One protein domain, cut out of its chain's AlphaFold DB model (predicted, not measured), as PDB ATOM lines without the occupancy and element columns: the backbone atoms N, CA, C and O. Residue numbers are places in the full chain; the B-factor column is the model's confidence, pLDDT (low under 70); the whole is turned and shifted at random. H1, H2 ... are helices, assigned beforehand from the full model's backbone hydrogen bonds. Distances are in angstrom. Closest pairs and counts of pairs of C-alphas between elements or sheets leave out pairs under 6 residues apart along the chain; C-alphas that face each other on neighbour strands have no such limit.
ATOM      1  N   ARG A   2      -7.757 -10.870 -54.547       76.00
ATOM      2  CA  ARG A   2      -7.786 -11.362 -53.148       76.00
ATOM      3  C   ARG A   2      -7.360 -12.830 -52.989       76.00
ATOM      4  O   ARG A   2      -6.558 -13.124 -52.117       76.00
ATOM      5  N   VAL A   3      -7.825 -13.720 -53.871       85.69
ATOM      6  CA  VAL A   3      -7.485 -15.163 -53.853       85.69
ATOM      7  C   VAL A   3      -5.977 -15.409 -53.954       85.69
ATOM      8  O   VAL A   3      -5.456 -16.300 -53.295       85.69
ATOM      9  N   TRP A   4      -5.271 -14.584 -54.728       89.62
ATOM     10  CA  TRP A   4      -3.826 -14.703 -54.901       89.62
ATOM     11  C   TRP A   4      -3.104 -14.391 -53.585       89.62
ATOM     12  O   TRP A   4      -2.346 -15.215 -53.090       89.62
ATOM     13  N   ILE A   5      -3.445 -13.269 -52.942       89.62
ATOM     14  CA  ILE A   5      -2.899 -12.885 -51.631       89.62
ATOM     15  C   ILE A   5      -3.217 -13.919 -50.546       89.62
ATOM     16  O   ILE A   5      -2.329 -14.278 -49.779       89.62
ATOM     17  N   PHE A   6      -4.451 -14.434 -50.498       92.88
ATOM     18  CA  PHE A   6      -4.819 -15.466 -49.529       92.88
ATOM     19  C   PHE A   6      -4.023 -16.750 -49.750       92.88
ATOM     20  O   PHE A   6      -3.628 -17.383 -48.780       92.88
ATOM     21  N   SER A   7      -3.735 -17.106 -51.003       91.62
ATOM     22  CA  SER A   7      -2.911 -18.270 -51.317       91.62
ATOM     23  C   SER A   7      -1.481 -18.108 -50.795       91.62
ATOM     24  O   SER A   7      -0.997 -19.004 -50.109       91.62
ATOM     25  N   PHE A   8      -0.843 -16.952 -51.011       91.94
ATOM     26  CA  PHE A   8       0.478 -16.668 -50.431       91.94
ATOM     27  C   PHE A   8       0.453 -16.630 -48.905       91.94
ATOM     28  O   PHE A   8       1.365 -17.157 -48.277       91.94
ATOM     29  N   LEU A   9      -0.592 -16.059 -48.305       92.25
ATOM     30  CA  LEU A   9      -0.720 -15.963 -46.853       92.25
ATOM     31  C   LEU A   9      -0.906 -17.340 -46.201       92.25
ATOM     32  O   LEU A   9      -0.287 -17.624 -45.179       92.25
ATOM     33  N   VAL A  10      -1.718 -18.208 -46.809       93.56
ATOM     34  CA  VAL A  10      -1.897 -19.598 -46.365       93.56
ATOM     35  C   VAL A  10      -0.592 -20.371 -46.520       93.56
ATOM     36  O   VAL A  10      -0.172 -21.038 -45.579       93.56
ATOM     37  N   LEU A  11       0.080 -20.256 -47.668       93.12
ATOM     38  CA  LEU A  11       1.335 -20.966 -47.916       93.12
ATOM     39  C   LEU A  11       2.438 -20.513 -46.947       93.12
ATOM     40  O   LEU A  11       3.146 -21.346 -46.390       93.12
ATOM     41  N   PHE A  12       2.525 -19.208 -46.687       91.25
ATOM     42  CA  PHE A  12       3.427 -18.624 -45.697       91.25
ATOM     43  C   PHE A  12       3.119 -19.126 -44.282       91.25
ATOM     44  O   PHE A  12       4.020 -19.591 -43.591       91.25
ATOM     45  N   GLY A  13       1.845 -19.116 -43.876       91.50
ATOM     46  CA  GLY A  13       1.431 -19.613 -42.564       91.50
ATOM     47  C   GLY A  13       1.771 -21.090 -42.349       91.50
ATOM     48  O   GLY A  13       2.232 -21.459 -41.273       91.50
ATOM     49  N   VAL A  14       1.606 -21.931 -43.376       90.69
ATOM     50  CA  VAL A  14       1.971 -23.357 -43.313       90.69
ATOM     51  C   VAL A  14       3.483 -23.542 -43.168       90.69
ATOM     52  O   VAL A  14       3.918 -24.371 -42.371       90.69
ATOM     53  N   VAL A  15       4.287 -22.780 -43.912       89.31
ATOM     54  CA  VAL A  15       5.756 -22.865 -43.850       89.31
ATOM     55  C   VAL A  15       6.286 -22.400 -42.493       89.31
ATOM     56  O   VAL A  15       7.116 -23.090 -41.901       89.31
ATOM     57  N   GLU A  16       5.782 -21.281 -41.977       86.31
ATOM     58  CA  GLU A  16       6.211 -20.729 -40.688       86.31
ATOM     59  C   GLU A  16       5.813 -21.651 -39.526       86.31
ATOM     60  O   GLU A  16       6.624 -21.944 -38.646       86.31
ATOM     61  N   LEU A  17       4.600 -22.218 -39.579       83.94
ATOM     62  CA  LEU A  17       4.138 -23.227 -38.624       83.94
ATOM     63  C   LEU A  17       5.006 -24.493 -38.674       83.94
ATOM     64  O   LEU A  17       5.316 -25.079 -37.640       83.94
ATOM     65  N   TYR A  18       5.423 -24.912 -39.868       80.62
ATOM     66  CA  TYR A  18       6.275 -26.082 -40.048       80.62
ATOM     67  C   TYR A  18       7.701 -25.862 -39.524       80.62
ATOM     68  O   TYR A  18       8.278 -26.787 -38.952       80.62
ATOM     69  N   GLN A  19       8.258 -24.653 -39.662       79.62
ATOM     70  CA  GLN A  19       9.526 -24.297 -39.012       79.62
ATOM     71  C   GLN A  19       9.393 -24.276 -37.489       79.62
ATOM     72  O   GLN A  19      10.197 -24.909 -36.810       79.62
ATOM     73  N   TRP A  20       8.334 -23.660 -36.952       75.25
ATOM     74  CA  TRP A  20       8.061 -23.689 -35.513       75.25
ATOM     75  C   TRP A  20       7.994 -25.113 -34.966       75.25
ATOM     76  O   TRP A  20       8.625 -25.389 -33.955       75.25
ATOM     77  N   ILE A  21       7.285 -26.025 -35.642       72.12
ATOM     78  CA  ILE A  21       7.173 -27.434 -35.225       72.12
ATOM     79  C   ILE A  21       8.518 -28.173 -35.319       72.12
ATOM     80  O   ILE A  21       8.756 -29.084 -34.531       72.12
ATOM     81  N   LYS A  22       9.393 -27.812 -36.265       70.88
ATOM     82  CA  LYS A  22      10.722 -28.427 -36.413       70.88
ATOM     83  C   LYS A  22      11.702 -28.003 -35.323       70.88
ATOM     84  O   LYS A  22      12.441 -28.852 -34.833       70.88
ATOM     85  N   ASP A  23      11.705 -26.722 -34.964       66.56
ATOM     86  CA  ASP A  23      12.595 -26.185 -33.928       66.56
ATOM     87  C   ASP A  23      12.040 -26.397 -32.508       66.56
ATOM     88  O   ASP A  23      12.799 -26.459 -31.537       66.56
ATOM     89  N   PHE A  24      10.725 -26.598 -32.362       66.19
ATOM     90  CA  PHE A  24      10.144 -27.142 -31.136       66.19
ATOM     91  C   PHE A  24      10.462 -28.641 -31.040       66.19
ATOM     92  O   PHE A  24       9.739 -29.478 -31.577       66.19
ATOM     93  N   THR A  25      11.500 -29.013 -30.282       63.91
ATOM     94  CA  THR A  25      11.606 -30.384 -29.752       63.91
ATOM     95  C   THR A  25      10.374 -30.621 -28.890       63.91
ATOM     96  O   THR A  25      10.290 -30.074 -27.798       63.91
ATOM     97  N   VAL A  26       9.351 -31.270 -29.453       60.62
ATOM     98  CA  VAL A  26       7.961 -31.156 -28.994       60.62
ATOM     99  C   VAL A  26       7.882 -31.498 -27.507       60.62
ATOM    100  O   VAL A  26       7.876 -32.680 -27.145       60.62
ATOM    101  N   PRO A  27       7.842 -30.493 -26.617       67.25
ATOM    102  CA  PRO A  27       7.734 -30.779 -25.217       67.25
ATOM    103  C   PRO A  27       6.291 -31.238 -25.005       67.25
ATOM    104  O   PRO A  27       5.376 -30.886 -25.759       67.25
ATOM    105  N   LEU A  28       6.082 -32.001 -23.940       60.53
ATOM    106  CA  LEU A  28       4.778 -32.472 -23.468       60.53
ATOM    107  C   LEU A  28       3.580 -31.502 -23.704       60.53
ATOM    108  O   LEU A  28       2.508 -31.988 -24.070       60.53
ATOM    109  N   PRO A  29       3.707 -30.157 -23.565       69.56
ATOM    110  CA  PRO A  29       2.587 -29.227 -23.716       69.56
ATOM    111  C   PRO A  29       1.896 -29.233 -25.083       69.56
ATOM    112  O   PRO A  29       0.677 -29.090 -25.136       69.56
ATOM    113  N   VAL A  30       2.619 -29.420 -26.190       75.12
ATOM    114  CA  VAL A  30       2.000 -29.361 -27.530       75.12
ATOM    115  C   VAL A  30       1.100 -30.574 -27.772       75.12
ATOM    116  O   VAL A  30       0.020 -30.432 -28.339       75.12
ATOM    117  N   PHE A  31       1.480 -31.752 -27.270       76.00
ATOM    118  CA  PHE A  31       0.624 -32.941 -27.313       76.00
ATOM    119  C   PHE A  31      -0.594 -32.816 -26.399       76.00
ATOM    120  O   PHE A  31      -1.658 -33.320 -26.744       76.00
ATOM    121  N   ILE A  32      -0.470 -32.111 -25.270       81.69
ATOM    122  CA  ILE A  32      -1.615 -31.799 -24.405       81.69
ATOM    123  C   ILE A  32      -2.585 -30.859 -25.129       81.69
ATOM    124  O   ILE A  32      -3.785 -31.114 -25.123       81.69
ATOM    125  N   VAL A  33      -2.090 -29.819 -25.805       85.12
ATOM    126  CA  VAL A  33      -2.932 -28.898 -26.591       85.12
ATOM    127  C   VAL A  33      -3.573 -29.617 -27.782       85.12
ATOM    128  O   VAL A  33      -4.782 -29.510 -27.982       85.12
ATOM    129  N   GLY A  34      -2.799 -30.400 -28.537       84.81
ATOM    130  CA  GLY A  34      -3.311 -31.207 -29.645       84.81
ATOM    131  C   GLY A  34      -4.342 -32.241 -29.186       84.81
ATOM    132  O   GLY A  34      -5.394 -32.379 -29.804       84.81
ATOM    133  N   GLY A  35      -4.089 -32.909 -28.059       84.12
ATOM    134  CA  GLY A  35      -5.016 -33.848 -27.431       84.12
ATOM    135  C   GLY A  35      -6.287 -33.176 -26.909       84.12
ATOM    136  O   GLY A  35      -7.373 -33.721 -27.085       84.12
ATOM    137  N   ALA A  36      -6.187 -31.973 -26.337       87.69
ATOM    138  CA  ALA A  36      -7.342 -31.200 -25.886       87.69
ATOM    139  C   ALA A  36      -8.219 -30.751 -27.064       87.69
ATOM    140  O   ALA A  36      -9.438 -30.903 -27.015       87.69
ATOM    141  N   LEU A  37      -7.611 -30.265 -28.152       88.62
ATOM    142  CA  LEU A  37      -8.337 -29.927 -29.379       88.62
ATOM    143  C   LEU A  37      -8.989 -31.159 -30.011       88.62
ATOM    144  O   LEU A  37     -10.136 -31.081 -30.443       88.62
ATOM    145  N   LEU A  38      -8.299 -32.301 -30.025       86.19
ATOM    146  CA  LEU A  38      -8.851 -33.557 -30.524       86.19
ATOM    147  C   LEU A  38     -10.006 -34.062 -29.646       86.19
ATOM    148  O   LEU A  38     -10.999 -34.547 -30.178       86.19
ATOM    149  N   ALA A  39      -9.925 -33.894 -28.323       86.88
ATOM    150  CA  ALA A  39     -11.017 -34.204 -27.401       86.88
ATOM    151  C   ALA A  39     -12.229 -33.286 -27.624       86.88
ATOM    152  O   ALA A  39     -13.361 -33.763 -27.632       86.88
ATOM    153  N   ILE A  40     -12.000 -31.993 -27.871       83.69
ATOM    154  CA  ILE A  40     -13.048 -31.029 -28.229       83.69
ATOM    155  C   ILE A  40     -13.694 -31.418 -29.564       83.69
ATOM    156  O   ILE A  40     -14.911 -31.545 -29.634       83.69
ATOM    157  N   ALA A  41     -12.897 -31.679 -30.603       86.88
ATOM    158  CA  ALA A  41     -13.367 -32.126 -31.916       86.88
ATOM    159  C   ALA A  41     -14.137 -33.455 -31.848       86.88
ATOM    160  O   ALA A  41     -15.181 -33.602 -32.476       86.88
ATOM    161  N   SER A  42     -13.664 -34.409 -31.044       80.56
ATOM    162  CA  SER A  42     -14.329 -35.700 -30.842       80.56
ATOM    163  C   SER A  42     -15.627 -35.584 -30.045       80.56
ATOM    164  O   SER A  42     -16.451 -36.494 -30.100       80.56
ATOM    165  N   ASN A  43     -15.803 -34.503 -29.286       81.25
ATOM    166  CA  ASN A  43     -16.971 -34.273 -28.442       81.25
ATOM    167  C   ASN A  43     -17.763 -33.026 -28.874       81.25
ATOM    168  O   ASN A  43     -18.515 -32.455 -28.084       81.25
ATOM    169  N   TYR A  44     -17.602 -32.600 -30.133       73.44
ATOM    170  CA  TYR A  44     -18.182 -31.358 -30.658       73.44
ATOM    171  C   TYR A  44     -19.715 -31.343 -30.575       73.44
ATOM    172  O   TYR A  44     -20.312 -30.295 -30.352       73.44
TER     173      TYR A  44
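AT A GLANCE: This is residues 2 to 44 of the 105 residues of an uncharacterized protein of Symploca sp. SIO2G7 (UniProt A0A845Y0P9). What shape is this? It is an open, flat V of two helices: the longer arm H1 comes first, a tight link turns the corner, and H2 makes the other arm, with the space between them empty. What is it made of? The printed part has 43 residues with two named helices, H1 then H2, and no named strand; the class is all helix. How spread out is it? It is only just extended, close to loose, with a radius of gyration of the C-alphas of 14.2 A and spans of 35 by 30 by 8 A.

HOW THE PARTS SIT: Do the helices touch? H1, residues 2 to 23, and H2, residues 28 to 42, are apart, with no C-alpha of the one within 8 A of the other. Are their backbones well formed? In H1 and H2 every O i to N i+4 pair is within hydrogen-bond range.

IN THESE COORDINATES: Where does H1 run? It begins at C-alpha 2 (-7.786, -11.362, -53.148) and is 31.7 A long. Where does H2 run? It spans 20.7 A and ends at C-alpha 42 (-14.329, -35.700, -30.842).

THE WHOLE: How large is it? The two C-alphas farthest apart, of Arg 2 and Leu 28, are 38.5 A apart. Is it unbroken? The printed part has no cut. Where is confidence low? In this model, residues 23 to 29 have pLDDT under 70.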